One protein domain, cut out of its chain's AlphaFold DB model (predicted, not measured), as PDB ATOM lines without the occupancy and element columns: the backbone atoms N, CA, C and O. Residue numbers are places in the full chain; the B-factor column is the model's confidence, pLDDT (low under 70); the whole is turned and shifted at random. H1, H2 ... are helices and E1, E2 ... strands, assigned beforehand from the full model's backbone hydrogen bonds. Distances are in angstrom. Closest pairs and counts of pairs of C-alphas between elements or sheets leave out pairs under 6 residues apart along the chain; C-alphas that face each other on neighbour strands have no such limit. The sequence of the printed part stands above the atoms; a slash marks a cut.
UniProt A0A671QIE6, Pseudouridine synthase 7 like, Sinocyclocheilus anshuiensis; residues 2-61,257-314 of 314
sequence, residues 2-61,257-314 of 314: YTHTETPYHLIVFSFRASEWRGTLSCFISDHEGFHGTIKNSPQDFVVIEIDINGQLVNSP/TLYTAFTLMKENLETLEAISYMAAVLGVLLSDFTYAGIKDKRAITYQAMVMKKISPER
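What this domain is: This is residues 2 to 61 and 257 to 314 of the 314 residues of the protein "Pseudouridine synthase 7 like" of Sinocyclocheilus anshuiensis (UniProt A0A671QIE6). Little regular structure is here: a small, strongly twisted sheet round E4, with helix H1 beside it; residues 2 to 12 and 17 to 24 stick out. Of 118 printed residues, 36 are in E1, E2, H1, E3 and E4, in chain order; class and branched sheet are mixed. The whole is loose, radius of gyration of the C-alphas 19.2 A, spanning 55 by 50 by 25 A.

How they stand to each other: Beside E4, residues 300 to 308, find antiparallel E2, residues 259 to 267, on one side: N 262 and O 305 are 2.9 A apart. On the other side are parallel E1, residues 47 to 49, and hairpin partner E3, residues 289 to 291; N 48 and O 300, like N 290 and O 306, are 2.8 A apart. These, and every O i to N i+4 pair of H1, residues 271 to 282, are within hydrogen-bond range. H1 stands at the sheet's level.

Where its parts are: Find E1's C-alpha 47 at (-4.400, 25.811, 55.061); E4 runs 25.3 A to C-alpha 308 at (-22.295, 17.118, 35.675).

The domain as a whole: Residues 62 to 256 are cut out; C-alphas 61 and 257 are 23.6 A apart. Low pLDDT includes residues 2 to 25.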
ATOM      1  N   TYR A   2     -22.408  38.974  82.667       24.62
ATOM      2  CA  TYR A   2     -22.497  39.029  81.210       24.62
ATOM      3  C   TYR A   2     -21.166  38.480  80.709       24.62
ATOM      4  O   TYR A   2     -20.125  39.106  80.882       24.62
ATOM      5  N   THR A   3     -21.190  37.245  80.223       28.88
ATOM      6  CA  THR A   3     -20.040  36.570  79.626       28.88
ATOM      7  C   THR A   3     -19.882  37.093  78.206       28.88
ATOM      8  O   THR A   3     -20.647  36.726  77.318       28.88
ATOM      9  N   HIS A   4     -18.917  37.990  78.015       26.92
ATOM     10  CA  HIS A   4     -18.460  38.414  76.700       26.92
ATOM     11  C   HIS A   4     -17.614  37.270  76.130       26.92
ATOM     12  O   HIS A   4     -16.504  37.020  76.590       26.92
ATOM     13  N   THR A   5     -18.165  36.503  75.194       31.17
ATOM     14  CA  THR A   5     -17.403  35.508  74.437       31.17
ATOM     15  C   THR A   5     -16.614  36.243  73.358       31.17
ATOM     16  O   THR A   5     -17.155  36.579  72.307       31.17
ATOM     17  N   GLU A   6     -15.350  36.547  73.647       31.66
ATOM     18  CA  GLU A   6     -14.374  36.999  72.657       31.66
ATOM     19  C   GLU A   6     -14.069  35.858  71.679       31.66
ATOM     20  O   GLU A   6     -13.596  34.789  72.063       31.66
ATOM     21  N   THR A   7     -14.336  36.077  70.395       36.94
ATOM     22  CA  THR A   7     -13.761  35.271  69.313       36.94
ATOM     23  C   THR A   7     -12.358  35.804  69.001       36.94
ATOM     24  O   THR A   7     -12.253  36.978  68.634       36.94
ATOM     25  N   PRO A   8     -11.279  35.003  69.080       37.59
ATOM     26  CA  PRO A   8      -9.932  35.475  68.796       37.59
ATOM     27  C   PRO A   8      -9.624  35.270  67.310       37.59
ATOM     28  O   PRO A   8      -8.913  34.345  66.927       37.59
ATOM     29  N   TYR A   9     -10.158  36.127  66.444       36.66
ATOM     30  CA  TYR A   9      -9.645  36.230  65.077       36.66
ATOM     31  C   TYR A   9      -8.613  37.356  65.041       36.66
ATOM     32  O   TYR A   9      -8.915  38.496  64.694       36.66
ATOM     33  N   HIS A  10      -7.379  37.042  65.441       33.88
ATOM     34  CA  HIS A  10      -6.242  37.919  65.180       33.88
ATOM     35  C   HIS A  10      -5.973  37.922  63.673       33.88
ATOM     36  O   HIS A  10      -5.469  36.950  63.111       33.88
ATOM     37  N   LEU A  11      -6.327  39.022  63.011       29.44
ATOM     38  CA  LEU A  11      -5.941  39.285  61.632       29.44
ATOM     39  C   LEU A  11      -4.432  39.577  61.607       29.44
ATOM     40  O   LEU A  11      -3.999  40.703  61.844       29.44
ATOM     41  N   ILE A  12      -3.620  38.545  61.376       34.22
ATOM     42  CA  ILE A  12      -2.174  38.693  61.197       34.22
ATOM     43  C   ILE A  12      -1.935  39.239  59.785       34.22
ATOM     44  O   ILE A  12      -2.144  38.545  58.789       34.22
ATOM     45  N   VAL A  13      -1.519  40.503  59.693       32.88
ATOM     46  CA  VAL A  13      -1.105  41.133  58.434       32.88
ATOM     47  C   VAL A  13       0.361  40.790  58.190       32.88
ATOM     48  O   VAL A  13       1.242  41.200  58.941       32.88
ATOM     49  N   PHE A  14       0.629  40.031  57.131       36.69
ATOM     50  CA  PHE A  14       1.983  39.647  56.748       36.69
ATOM     51  C   PHE A  14       2.605  40.667  55.785       36.69
ATOM     52  O   PHE A  14       2.018  41.000  54.757       36.69
ATOM     53  N   SER A  15       3.823  41.119  56.091       34.94
ATOM     54  CA  SER A  15       4.662  41.873  55.155       34.94
ATOM     55  C   SER A  15       5.455  40.902  54.279       34.94
ATOM     56  O   SER A  15       6.256  40.108  54.775       34.94
ATOM     57  N   PHE A  16       5.221  40.942  52.967       36.56
ATOM     58  CA  PHE A  16       5.972  40.167  51.983       36.56
ATOM     59  C   PHE A  16       7.211  40.949  51.553       36.56
ATOM     60  O   PHE A  16       7.115  42.058  51.030       36.56
ATOM     61  N   ARG A  17       8.395  40.350  51.699       37.09
ATOM     62  CA  ARG A  17       9.623  40.917  51.141       37.09
ATOM     63  C   ARG A  17       9.717  40.547  49.664       37.09
ATOM     64  O   ARG A  17      10.368  39.578  49.295       37.09
ATOM     65  N   ALA A  18       9.050  41.320  48.817       39.94
ATOM     66  CA  ALA A  18       9.299  41.283  47.388       39.94
ATOM     67  C   ALA A  18      10.362  42.340  47.075       39.94
ATOM     68  O   ALA A  18      10.095  43.539  47.114       39.94
ATOM     69  N   SER A  19      11.586  41.910  46.778       44.94
ATOM     70  CA  SER A  19      12.684  42.801  46.382       44.94
ATOM     71  C   SER A  19      12.418  43.596  45.088       44.94
ATOM     72  O   SER A  19      13.261  44.398  44.702       44.94
ATOM     73  N   GLU A  20      11.238  43.452  44.472       44.50
ATOM     74  CA  GLU A  20      10.807  44.156  43.254       44.50
ATOM     75  C   GLU A  20       9.542  45.027  43.406       44.50
ATOM     76  O   GLU A  20       9.176  45.714  42.459       44.50
ATOM     77  N   TRP A  21       8.901  45.103  44.581       48.28
ATOM     78  CA  TRP A  21       7.684  45.919  44.774       48.28
ATOM     79  C   TRP A  21       7.905  47.053  45.780       48.28
ATOM     80  O   TRP A  21       7.279  47.116  46.832       48.28
ATOM     81  N   ARG A  22       8.813  47.983  45.476       43.19
ATOM     82  CA  ARG A  22       9.108  49.140  46.350       43.19
ATOM     83  C   ARG A  22       8.074  50.283  46.301       43.19
ATOM     84  O   ARG A  22       8.381  51.369  46.778       43.19
ATOM     85  N   GLY A  23       6.884  50.089  45.724       53.25
ATOM     86  CA  GLY A  23       6.060  51.222  45.277       53.25
ATOM     87  C   GLY A  23       4.652  51.419  45.851       53.25
ATOM     88  O   GLY A  23       4.144  52.523  45.701       53.25
ATOM     89  N   THR A  24       3.977  50.424  46.439       57.94
ATOM     90  CA  THR A  24       2.492  50.486  46.486       57.94
ATOM     91  C   THR A  24       1.807  50.262  47.833       57.94
ATOM     92  O   THR A  24       0.598  50.465  47.907       57.94
ATOM     93  N   LEU A  25       2.513  49.899  48.907       66.19
ATOM     94  CA  LEU A  25       1.893  49.633  50.214       66.19
ATOM     95  C   LEU A  25       2.708  50.307  51.327       66.19
ATOM     96  O   LEU A  25       3.791  49.837  51.666       66.19
ATOM     97  N   SER A  26       2.218  51.434  51.855       70.31
ATOM     98  CA  SER A  26       2.934  52.270  52.839       70.31
ATOM     99  C   SER A  26       2.219  52.432  54.183       70.31
ATOM    100  O   SER A  26       2.780  53.040  55.092       70.31
ATOM    101  N   CYS A  27       1.001  51.909  54.329       81.00
ATOM    102  CA  CYS A  27       0.212  52.027  55.550       81.00
ATOM    103  C   CYS A  27      -0.037  50.660  56.200       81.00
ATOM    104  O   CYS A  27      -0.222  49.649  55.522       81.00
ATOM    105  N   PHE A  28      -0.061  50.656  57.531       83.69
ATOM    106  CA  PHE A  28      -0.382  49.504  58.368       83.69
ATOM    107  C   PHE A  28      -1.598  49.848  59.232       83.69
ATOM    108  O   PHE A  28      -1.820  51.013  59.547       83.69
ATOM    109  N   ILE A  29      -2.395  48.841  59.599       89.25
ATOM    110  CA  ILE A  29      -3.559  49.032  60.485       89.25
ATOM    111  C   ILE A  29      -3.124  49.161  61.955       89.25
ATOM    112  O   ILE A  29      -3.799  49.819  62.736       89.25
ATOM    113  N   SER A  30      -2.020  48.515  62.339       88.00
ATOM    114  CA  SER A  30      -1.529  48.484  63.719       88.00
ATOM    115  C   SER A  30      -0.217  49.248  63.865       88.00
ATOM    116  O   SER A  30       0.669  49.111  63.025       88.00
ATOM    117  N   ASP A  31      -0.086  49.946  64.993       88.44
ATOM    118  CA  ASP A  31       1.104  50.705  65.404       88.44
ATOM    119  C   ASP A  31       2.176  49.854  66.122       88.44
ATOM    120  O   ASP A  31       3.135  50.397  66.669       88.44
ATOM    121  N   HIS A  32       2.022  48.525  66.181       89.38
ATOM    122  CA  HIS A  32       3.013  47.644  66.815       89.38
ATOM    123  C   HIS A  32       4.372  47.637  66.087       89.38
ATOM    124  O   HIS A  32       4.446  47.808  64.868       89.38
ATOM    125  N   GLU A  33       5.451  47.373  66.832       88.31
ATOM    126  CA  GLU A  33       6.775  47.151  66.249       88.31
ATOM    127  C   GLU A  33       6.783  45.859  65.416       88.31
ATOM    128  O   GLU A  33       6.343  44.798  65.866       88.31
ATOM    129  N   GLY A  34       7.273  45.956  64.178       85.44
ATOM    130  CA  GLY A  34       7.324  44.826  63.258       85.44
ATOM    131  C   GLY A  34       8.365  43.785  63.669       85.44
ATOM    132  O   GLY A  34       9.455  44.111  64.133       85.44
ATOM    133  N   PHE A  35       8.057  42.516  63.418       91.44
ATOM    134  CA  PHE A  35       8.973  41.398  63.629       91.44
ATOM    135  C   PHE A  35       9.166  40.591  62.341       91.44
ATOM    136  O   PHE A  35       8.455  40.763  61.350       91.44
ATOM    137  N   HIS A  36      10.157  39.701  62.353       87.38
ATOM    138  CA  HIS A  36      10.485  38.843  61.219       87.38
ATOM    139  C   HIS A  36       9.945  37.431  61.449       87.38
ATOM    140  O   HIS A  36      10.060  36.884  62.543       87.38
ATOM    141  N   GLY A  37       9.402  36.824  60.400       84.56
ATOM    142  CA  GLY A  37       8.940  35.442  60.406       84.56
ATOM    143  C   GLY A  37       8.909  34.875  58.993       84.56
ATOM    144  O   GLY A  37       8.913  35.625  58.014       84.56
ATOM    145  N   THR A  38       8.878  33.549  58.889       84.94
ATOM    146  CA  THR A  38       8.751  32.848  57.607       84.94
ATOM    147  C   THR A  38       7.353  32.255  57.491       84.94
ATOM    148  O   THR A  38       6.836  31.697  58.454       84.94
ATOM    149  N   ILE A  39       6.740  32.368  56.314       85.88
ATOM    150  CA  ILE A  39       5.390  31.868  56.026       85.88
ATOM    151  C   ILE A  39       5.502  30.877  54.870       85.88
ATOM    152  O   ILE A  39       6.275  31.110  53.938       85.88
ATOM    153  N   LYS A  40       4.694  29.812  54.895       85.00
ATOM    154  CA  LYS A  40       4.688  28.751  53.875       85.00
ATOM    155  C   LYS A  40       6.050  28.032  53.775       85.00
ATOM    156  O   LYS A  40       6.578  27.882  52.667       85.00
ATOM    157  N   ASN A  41       6.634  27.606  54.906       86.00
ATOM    158  CA  ASN A  41       7.816  26.726  54.878       86.00
ATOM    159  C   ASN A  41       7.432  25.364  54.287       86.00
ATOM    160  O   ASN A  41       8.113  24.866  53.393       86.00
ATOM    161  N   SER A  42       6.288  24.834  54.718       87.12
ATOM    162  CA  SER A  42       5.628  23.655  54.167       87.12
ATOM    163  C   SER A  42       4.190  23.983  53.730       87.12
ATOM    164  O   SER A  42       3.588  24.910  54.280       87.12
ATOM    165  N   PRO A  43       3.586  23.255  52.767       85.19
ATOM    166  CA  PRO A  43       2.169  23.415  52.416       85.19
ATOM    167  C   PRO A  43       1.214  23.238  53.609       85.19
ATOM    168  O   PRO A  43       0.155  23.858  53.631       85.19
ATOM    169  N   GLN A  44       1.605  22.438  54.607       88.38
ATOM    170  CA  GLN A  44       0.865  22.219  55.856       88.38
ATOM    171  C   GLN A  44       0.741  23.488  56.712       88.38
ATOM    172  O   GLN A  44      -0.228  23.622  57.452       88.38
ATOM    173  N   ASP A  45       1.677  24.435  56.590       88.69
ATOM    174  CA  ASP A  45       1.672  25.680  57.373       88.69
ATOM    175  C   ASP A  45       0.623  26.681  56.870       88.69
ATOM    176  O   ASP A  45       0.406  27.730  57.477       88.69
ATOM    177  N   PHE A  46       0.018  26.406  55.713       90.44
ATOM    178  CA  PHE A  46      -0.897  27.317  55.045       90.44
ATOM    179  C   PHE A  46      -2.109  26.552  54.522       90.44
ATOM    180  O   PHE A  46      -2.116  26.029  53.406       90.44
ATOM    181  N   VAL A  47      -3.142  26.495  55.360       91.38
ATOM    182  CA  VAL A  47      -4.400  25.811  55.061       91.38
ATOM    183  C   VAL A  47      -5.439  26.830  54.606       91.38
ATOM    184  O   VAL A  47      -5.739  27.788  55.316       91.38
ATOM    185  N   VAL A  48      -6.004  26.615  53.421       90.31
ATOM    186  CA  VAL A  48      -7.068  27.443  52.846       90.31
ATOM    187  C   VAL A  48      -8.351  26.628  52.815       90.31
ATOM    188  O   VAL A  48      -8.421  25.592  52.160       90.31
ATOM    189  N   ILE A  49      -9.384  27.104  53.495       91.88
ATOM    190  CA  ILE A  49     -10.701  26.468  53.506       91.88
ATOM    191  C   ILE A  49     -11.675  27.440  52.856       91.88
ATOM    192  O   ILE A  49     -11.779  28.590  53.278       91.88
ATOM    193  N   GLU A  50     -12.351  27.004  51.796       88.94
ATOM    194  CA  GLU A  50     -13.392  27.811  51.174       88.94
ATOM    195  C   GLU A  50     -14.576  28.016  52.124       88.94
ATOM    196  O   GLU A  50     -14.947  27.122  52.883       88.94
ATOM    197  N   ILE A  51     -15.159  29.211  52.064       89.19
ATOM    198  CA  ILE A  51     -16.420  29.539  52.719       89.19
ATOM    199  C   ILE A  51     -17.493  29.492  51.633       89.19
ATOM    200  O   ILE A  51     -17.365  30.179  50.616       89.19
ATOM    201  N   ASP A  52     -18.508  28.655  51.824       82.44
ATOM    202  CA  ASP A  52     -19.599  28.508  50.864       82.44
ATOM    203  C   ASP A  52     -20.553  29.720  50.872       82.44
ATOM    204  O   ASP A  52     -20.413  30.671  51.646       82.44
ATOM    205  N   ILE A  53     -21.569  29.686  50.005       82.88
ATOM    206  CA  ILE A  53     -22.583  30.751  49.915       82.88
ATOM    207  C   ILE A  53     -23.432  30.907  51.189       82.88
ATOM    208  O   ILE A  53     -24.076  31.938  51.365       82.88
ATOM    209  N   ASN A  54     -23.434  29.903  52.067       85.19
ATOM    210  CA  ASN A  54     -24.137  29.899  53.347       85.19
ATOM    211  C   ASN A  54     -23.219  30.316  54.511       85.19
ATOM    212  O   ASN A  54     -23.638  30.281  55.670       85.19
ATOM    213  N   GLY A  55     -21.967  30.694  54.229       81.25
ATOM    214  CA  GLY A  55     -20.983  31.053  55.245       81.25
ATOM    215  C   GLY A  55     -20.349  29.858  55.967       81.25
ATOM    216  O   GLY A  55     -19.694  30.057  56.987       81.25
ATOM    217  N   GLN A  56     -20.542  28.629  55.482       85.38
ATOM    218  CA  GLN A  56     -20.005  27.410  56.089       85.38
ATOM    219  C   GLN A  56     -18.611  27.078  55.548       85.38
ATOM    220  O   GLN A  56     -18.324  27.244  54.362       85.38
ATOM    221  N   LEU A  57     -17.744  26.574  56.429       85.19
ATOM    222  CA  LEU A  57     -16.412  26.097  56.064       85.19
ATOM    223  C   LEU A  57     -16.505  24.770  55.306       85.19
ATOM    224  O   LEU A  57     -17.007  23.775  55.829       85.19
ATOM    225  N   VAL A  58     -15.939  24.729  54.104       84.56
ATOM    226  CA  VAL A  58     -15.854  23.523  53.274       84.56
ATOM    227  C   VAL A  58     -14.701  22.644  53.773       84.56
ATOM    228  O   VAL A  58     -13.650  22.586  53.148       84.56
ATOM    229  N   ASN A  59     -14.831  22.017  54.948       73.38
ATOM    230  CA  ASN A  59     -13.728  21.268  55.580       73.38
ATOM    231  C   ASN A  59     -14.026  19.801  55.928       73.38
ATOM    232  O   ASN A  59     -13.136  19.131  56.449       73.38
ATOM    233  N   SER A  60     -15.237  19.293  55.671       62.19
ATOM    234  CA  SER A  60     -15.663  17.992  56.208       62.19
ATOM    235  C   SER A  60     -16.275  17.038  55.167       62.19
ATOM    236  O   SER A  60     -17.034  17.484  54.304       62.19
ATOM    237  N   PRO A  61     -16.010  15.716  55.290       49.66
ATOM    238  CA  PRO A  61     -16.541  14.638  54.450       49.66
ATOM    239  C   PRO A  61     -17.984  14.294  54.851       49.66
ATOM    240  O   PRO A  61     -18.284  13.180  55.276       49.66
ATOM    241  N   THR A 257     -30.573  16.108  34.608       63.56
ATOM    242  CA  THR A 257     -29.153  16.453  34.568       63.56
ATOM    243  C   THR A 257     -28.610  16.255  35.978       63.56
ATOM    244  O   THR A 257     -28.911  17.019  36.892       63.56
ATOM    245  N   LEU A 258     -27.903  15.144  36.178       81.38
ATOM    246  CA  LEU A 258     -27.387  14.753  37.479       81.38
ATOM    247  C   LEU A 258     -26.183  15.638  37.806       81.38
ATOM    248  O   LEU A 258     -25.230  15.709  37.025       81.38
ATOM    249  N   TYR A 259     -26.256  16.333  38.937       86.12
ATOM    250  CA  TYR A 259     -25.173  17.150  39.467       86.12
ATOM    251  C   TYR A 259     -24.655  16.510  40.744       86.12
ATOM    252  O   TYR A 259     -25.424  16.290  41.678       86.12
ATOM    253  N   THR A 260     -23.353  16.268  40.789       87.81
ATOM    254  CA  THR A 260     -22.671  15.740  41.966       87.81
ATOM    255  C   THR A 260     -21.786  16.826  42.540       87.81
ATOM    256  O   THR A 260     -20.875  17.322  41.874       87.81
ATOM    257  N   ALA A 261     -22.089  17.225  43.771       89.19
ATOM    258  CA  ALA A 261     -21.268  18.140  44.541       89.19
ATOM    259  C   ALA A 261     -20.262  17.344  45.376       89.19
ATOM    260  O   ALA A 261     -20.610  16.319  45.960       89.19
ATOM    261  N   PHE A 262     -19.021  17.813  45.438       89.94
ATOM    262  CA  PHE A 262     -17.970  17.206  46.249       89.94
ATOM    263  C   PHE A 262     -16.986  18.267  46.742       89.94
ATOM    264  O   PHE A 262     -16.933  19.383  46.226       89.94
ATOM    265  N   THR A 263     -16.189  17.915  47.747       91.00
ATOM    266  CA  THR A 263     -15.104  18.772  48.235       91.00
ATOM    267  C   THR A 263     -13.785  18.307  47.638       91.00
ATOM    268  O   THR A 263     -13.353  17.182  47.884       91.00
ATOM    269  N   LEU A 264     -13.119  19.174  46.876       92.75
ATOM    270  CA  LEU A 264     -11.756  18.940  46.421       92.75
ATOM    271  C   LEU A 264     -10.778  19.370  47.512       92.75
ATOM    272  O   LEU A 264     -10.632  20.562  47.790       92.75
ATOM    273  N   MET A 265     -10.073  18.394  48.078       94.19
ATOM    274  CA  MET A 265      -8.865  18.626  48.861       94.19
ATOM    275  C   MET A 265      -7.647  18.425  47.959       94.19
ATOM    276  O   MET A 265      -7.466  17.353  47.385       94.19
ATOM    277  N   LYS A 266      -6.791  19.442  47.856       92.69
ATOM    278  CA  LYS A 266      -5.507  19.342  47.150       92.69
ATOM    279  C   LYS A 266      -4.365  19.853  48.024       92.69
ATOM    280  O   LYS A 266      -4.542  20.800  48.790       92.69
ATOM    281  N   GLU A 267      -3.190  19.258  47.861       95.25
ATOM    282  CA  GLU A 267      -1.958  19.639  48.552       95.25
ATOM    283  C   GLU A 267      -0.860  19.911  47.526       95.25
ATOM    284  O   GLU A 267      -0.609  19.084  46.654       95.25
ATOM    285  N   ASN A 268      -0.205  21.071  47.633       94.44
ATOM    286  CA  ASN A 268       0.934  21.448  46.785       94.44
ATOM    287  C   ASN A 268       0.681  21.321  45.264       94.44
ATOM    288  O   ASN A 268       1.600  21.087  44.478       94.44
ATOM    289  N   LEU A 269      -0.575  21.479  44.847       93.19
ATOM    290  CA  LEU A 269      -1.042  21.190  43.493       93.19
ATOM    291  C   LEU A 269      -1.863  22.361  42.953       93.19
ATOM    292  O   LEU A 269      -2.570  23.036  43.716       93.19
ATOM    293  N   GLU A 270      -1.777  22.629  41.648       93.81
ATOM    294  CA  GLU A 270      -2.641  23.631  41.023       93.81
ATOM    295  C   GLU A 270      -4.081  23.128  40.876       93.81
ATOM    296  O   GLU A 270      -4.336  21.942  40.679       93.81
ATOM    297  N   THR A 271      -5.047  24.052  40.949       91.56
ATOM    298  CA  THR A 271      -6.480  23.702  40.892       91.56
ATOM    299  C   THR A 271      -6.848  23.051  39.551       91.56
ATOM    300  O   THR A 271      -7.517  22.023  39.530       91.56
ATOM    301  N   LEU A 272      -6.372  23.607  38.429       91.75
ATOM    302  CA  LEU A 272      -6.650  23.069  37.091       91.75
ATOM    303  C   LEU A 272      -5.941  21.736  36.828       91.75
ATOM    304  O   LEU A 272      -6.487  20.877  36.141       91.75
ATOM    305  N   GLU A 273      -4.751  21.555  37.396       93.31
ATOM    306  CA  GLU A 273      -3.988  20.309  37.315       93.31
ATOM    307  C   GLU A 273      -4.720  19.176  38.055       93.31
ATOM    308  O   GLU A 273      -4.954  18.116  37.478       93.31
ATOM    309  N   ALA A 274      -5.209  19.439  39.275       94.06
ATOM    310  CA  ALA A 274      -6.041  18.504  40.036       94.06
ATOM    311  C   ALA A 274      -7.313  18.096  39.269       94.06
ATOM    312  O   ALA A 274      -7.636  16.912  39.168       94.06
ATOM    313  N   ILE A 275      -8.014  19.074  38.683       93.38
ATOM    314  CA  ILE A 275      -9.209  18.824  37.868       93.38
ATOM    315  C   ILE A 275      -8.864  17.999  36.627       93.38
ATOM    316  O   ILE A 275      -9.604  17.081  36.287       93.38
ATOM    317  N   SER A 276      -7.743  18.282  35.960       90.81
ATOM    318  CA  SER A 276      -7.310  17.522  34.785       90.81
ATOM    319  C   SER A 276      -7.045  16.053  35.116       90.81
ATOM    320  O   SER A 276      -7.426  15.183  34.334       90.81
ATOM    321  N   TYR A 277      -6.433  15.761  36.268       91.56
ATOM    322  CA  TYR A 277      -6.233  14.382  36.717       91.56
ATOM    323  C   TYR A 277      -7.562  13.668  36.975       91.56
ATOM    324  O   TYR A 277      -7.771  12.572  36.458       91.56
ATOM    325  N   MET A 278      -8.492  14.307  37.693       90.62
ATOM    326  CA  MET A 278      -9.830  13.743  37.909       90.62
ATOM    327  C   MET A 278     -10.573  13.519  36.586       90.62
ATOM    328  O   MET A 278     -11.186  12.476  36.389       90.62
ATOM    329  N   ALA A 279     -10.487  14.473  35.659       89.44
ATOM    330  CA  ALA A 279     -11.133  14.392  34.355       89.44
ATOM    331  C   ALA A 279     -10.631  13.198  33.532       89.44
ATOM    332  O   ALA A 279     -11.437  12.484  32.936       89.44
ATOM    333  N   ALA A 280      -9.316  12.957  33.538       85.56
ATOM    334  CA  ALA A 280      -8.706  11.821  32.855       85.56
ATOM    335  C   ALA A 280      -9.159  10.478  33.451       85.56
ATOM    336  O   ALA A 280      -9.507   9.571  32.701       85.56
ATOM    337  N   VAL A 281      -9.217  10.374  34.784       87.75
ATOM    338  CA  VAL A 281      -9.653   9.151  35.483       87.75
ATOM    339  C   VAL A 281     -11.140   8.866  35.253       87.75
ATOM    340  O   VAL A 281     -11.523   7.725  35.008       87.75
ATOM    341  N   LEU A 282     -11.982   9.901  35.286       85.94
ATOM    342  CA  LEU A 282     -13.436   9.773  35.145       85.94
ATOM    343  C   LEU A 282     -13.913   9.763  33.679       85.94
ATOM    344  O   LEU A 282     -15.095   9.535  33.415       85.94
ATOM    345  N   GLY A 283     -13.025  10.025  32.713       83.56
ATOM    346  CA  GLY A 283     -13.370  10.132  31.289       83.56
ATOM    347  C   GLY A 283     -14.262  11.337  30.947       83.56
ATOM    348  O   GLY A 283     -14.955  11.345  29.918       83.56
ATOM    349  N   VAL A 284     -14.267  12.359  31.805       85.38
ATOM    350  CA  VAL A 284     -15.091  13.571  31.673       85.38
ATOM    351  C   VAL A 284     -14.283  14.758  31.156       85.38
ATOM    352  O   VAL A 284     -13.064  14.707  31.005       85.38
ATOM    353  N   LEU A 285     -14.969  15.851  30.840       80.25
ATOM    354  CA  LEU A 285     -14.341  17.071  30.360       80.25
ATOM    355  C   LEU A 285     -14.066  18.026  31.520       80.25
ATOM    356  O   LEU A 285     -14.870  18.147  32.433       80.25
ATOM    357  N   LEU A 286     -13.001  18.829  31.419       85.06
ATOM    358  CA  LEU A 286     -12.757  19.919  32.380       85.06
ATOM    359  C   LEU A 286     -13.941  20.901  32.472       85.06
ATOM    360  O   LEU A 286     -14.182  21.478  33.522       85.06
ATOM    361  N   SER A 287     -14.689  21.070  31.377       87.06
ATOM    362  CA  SER A 287     -15.893  21.909  31.308       87.06
ATOM    363  C   SER A 287     -17.084  21.351  32.089       87.06
ATOM    364  O   SER A 287     -18.052  22.078  32.300       87.06
ATOM    365  N   ASP A 288     -17.028  20.082  32.496       88.38
ATOM    366  CA  ASP A 288     -18.064  19.461  33.319       88.38
ATOM    367  C   ASP A 288     -17.898  19.829  34.801       88.38
ATOM    368  O   ASP A 288     -18.862  19.715  35.557       88.38
ATOM    369  N   PHE A 289     -16.716  20.315  35.204       91.31
ATOM    370  CA  PHE A 289     -16.425  20.800  36.552       91.31
ATOM    371  C   PHE A 289     -16.752  22.289  36.691       91.31
ATOM    372  O   PHE A 289     -16.427  23.107  35.831       91.31
ATOM    373  N   THR A 290     -17.351  22.654  37.820       91.94
ATOM    374  CA  THR A 290     -17.670  24.033  38.201       91.94
ATOM    375  C   THR A 290     -17.068  24.340  39.569       91.94
ATOM    376  O   THR A 290     -17.182  23.532  40.488       91.94
ATOM    377  N   TYR A 291     -16.444  25.514  39.698       92.56
ATOM    378  CA  TYR A 291     -15.755  25.976  40.904       92.56
ATOM    379  C   TYR A 291     -15.837  27.498  41.049       92.56
ATOM    380  O   TYR A 291     -15.968  28.213  40.057       92.56
ATOM    381  N   ALA A 292     -15.736  28.005  42.281       86.19
ATOM    382  CA  ALA A 292     -15.869  29.438  42.564       86.19
ATOM    383  C   ALA A 292     -14.580  30.253  42.318       86.19
ATOM    384  O   ALA A 292     -14.633  31.471  42.164       86.19
ATOM    385  N   GLY A 293     -13.413  29.603  42.264       88.94
ATOM    386  CA  GLY A 293     -12.137  30.260  41.955       88.94
ATOM    387  C   GLY A 293     -10.924  29.342  42.092       88.94
ATOM    388  O   GLY A 293     -11.045  28.221  42.566       88.94
ATOM    389  N   ILE A 294      -9.745  29.812  41.693       90.75
ATOM    390  CA  ILE A 294      -8.486  29.058  41.811       90.75
ATOM    391  C   ILE A 294      -7.900  29.280  43.213       90.75
ATOM    392  O   ILE A 294      -7.890  30.411  43.696       90.75
ATOM    393  N   LYS A 295      -7.413  28.217  43.871       92.19
ATOM    394  CA  LYS A 295      -6.753  28.297  45.191       92.19
ATOM    395  C   LYS A 295      -5.228  28.164  45.083       92.19
ATOM    396  O   LYS A 295      -4.730  27.563  44.129       92.19
ATOM    397  N   ASP A 296      -4.508  28.679  46.085       91.12
ATOM    398  CA  ASP A 296      -3.041  28.638  46.190       91.12
ATOM    399  C   ASP A 296      -2.454  27.258  45.874       91.12
ATOM    400  O   ASP A 296      -2.933  26.245  46.383       91.12
ATOM    401  N   LYS A 297      -1.371  27.212  45.089       91.94
ATOM    402  CA  LYS A 297      -0.620  25.973  44.833       91.94
ATOM    403  C   LYS A 297       0.085  25.472  46.094       91.94
ATOM    404  O   LYS A 297      -0.130  24.342  46.503       91.94
ATOM    405  N   ARG A 298       0.921  26.317  46.713       91.88
ATOM    406  CA  ARG A 298       1.767  25.984  47.880       91.88
ATOM    407  C   ARG A 298       0.973  26.049  49.193       91.88
ATOM    408  O   ARG A 298       1.247  26.902  50.037       91.88
ATOM    409  N   ALA A 299      -0.048  25.210  49.302       92.31
ATOM    410  CA  ALA A 299      -1.002  25.176  50.405       92.31
ATOM    411  C   ALA A 299      -1.728  23.821  50.439       92.31
ATOM    412  O   ALA A 299      -1.781  23.123  49.419       92.31
ATOM    413  N   ILE A 300      -2.339  23.495  51.576       92.62
ATOM    414  CA  ILE A 300      -3.464  22.553  51.621       92.62
ATOM    415  C   ILE A 300      -4.730  23.367  51.391       92.62
ATOM    416  O   ILE A 300      -4.967  24.349  52.092       92.62
ATOM    417  N   THR A 301      -5.544  22.996  50.404       92.94
ATOM    418  CA  THR A 301      -6.747  23.766  50.070       92.94
ATOM    419  C   THR A 301      -7.973  22.880  49.960       92.94
ATOM    420  O   THR A 301      -7.913  21.862  49.269       92.94
ATOM    421  N   TYR A 302      -9.081  23.320  50.551       92.81
ATOM    422  CA  TYR A 302     -10.394  22.693  50.448       92.81
ATOM    423  C   TYR A 302     -11.356  23.611  49.691       92.81
ATOM    424  O   TYR A 302     -11.448  24.805  49.989       92.81
ATOM    425  N   GLN A 303     -12.046  23.059  48.698       91.69
ATOM    426  CA  GLN A 303     -12.929  23.805  47.805       91.69
ATOM    427  C   GLN A 303     -14.158  22.981  47.424       91.69
ATOM    428  O   GLN A 303     -14.038  21.797  47.114       91.69
ATOM    429  N   ALA A 304     -15.323  23.623  47.379       90.81
ATOM    430  CA  ALA A 304     -16.543  23.036  46.859       90.81
ATOM    431  C   ALA A 304     -16.486  22.991  45.326       90.81
ATOM    432  O   ALA A 304     -16.219  23.988  44.648       90.81
ATOM    433  N   MET A 305     -16.751  21.809  44.786       91.44
ATOM    434  CA  MET A 305     -16.780  21.512  43.361       91.44
ATOM    435  C   MET A 305     -18.135  20.917  42.998       91.44
ATOM    436  O   MET A 305     -18.743  20.194  43.785       91.44
ATOM    437  N   VAL A 306     -18.591  21.185  41.777       90.75
ATOM    438  CA  VAL A 306     -19.783  20.544  41.212       90.75
ATOM    439  C   VAL A 306     -19.440  19.955  39.854       90.75
ATOM    440  O   VAL A 306     -18.825  20.628  39.028       90.75
ATOM    441  N   MET A 307     -19.861  18.715  39.609       89.44
ATOM    442  CA  MET A 307     -19.688  18.019  38.337       89.44
ATOM    443  C   MET A 307     -21.027  17.594  37.744       89.44
ATOM    444  O   MET A 307     -21.950  17.229  38.470       89.44
ATOM    445  N   LYS A 308     -21.128  17.617  36.415       86.94
ATOM    446  CA  LYS A 308     -22.295  17.118  35.675       86.94
ATOM    447  C   LYS A 308     -22.131  15.648  35.283       86.94
ATOM    448  O   LYS A 308     -21.032  15.227  34.938       86.94
ATOM    449  N   LYS A 309     -23.245  14.911  35.219       76.56
ATOM    450  CA  LYS A 309     -23.385  13.583  34.578       76.56
ATOM    451  C   LYS A 309     -22.585  12.430  35.196       76.56
ATOM    452  O   LYS A 309     -22.476  11.378  34.571       76.56
ATOM    453  N   ILE A 310     -22.051  12.599  36.401       78.38
ATOM    454  CA  ILE A 310     -21.309  11.553  37.114       78.38
ATOM    455  C   ILE A 310     -21.976  11.290  38.446       78.38
ATOM    456  O   ILE A 310     -22.220  12.234  39.190       78.38
ATOM    457  N   SER A 311     -22.282  10.026  38.728       80.25
ATOM    458  CA  SER A 311     -22.850   9.624  40.009       80.25
ATOM    459  C   SER A 311     -21.781   9.645  41.116       80.25
ATOM    460  O   SER A 311     -20.605   9.454  40.807       80.25
ATOM    461  N   PRO A 312     -22.152   9.885  42.387       81.19
ATOM    462  CA  PRO A 312     -21.190   9.998  43.490       81.19
ATOM    463  C   PRO A 312     -20.352   8.739  43.767       81.19
ATOM    464  O   PRO A 312     -19.340   8.832  44.451       81.19
ATOM    465  N   GLU A 313     -20.775   7.565  43.287       81.38
ATOM    466  CA  GLU A 313     -20.098   6.280  43.516       81.38
ATOM    467  C   GLU A 313     -18.891   6.038  42.593       81.38
ATOM    468  O   GLU A 313     -18.146   5.082  42.815       81.38
ATOM    469  N   ARG A 314     -18.733   6.850  41.540       68.62
ATOM    470  CA  ARG A 314     -17.610   6.793  40.592       68.62
ATOM    471  C   ARG A 314     -16.452   7.675  41.038       68.62
ATOM    472  O   ARG A 314     -15.306   7.218  40.846       68.62
TER     473      ARG A 314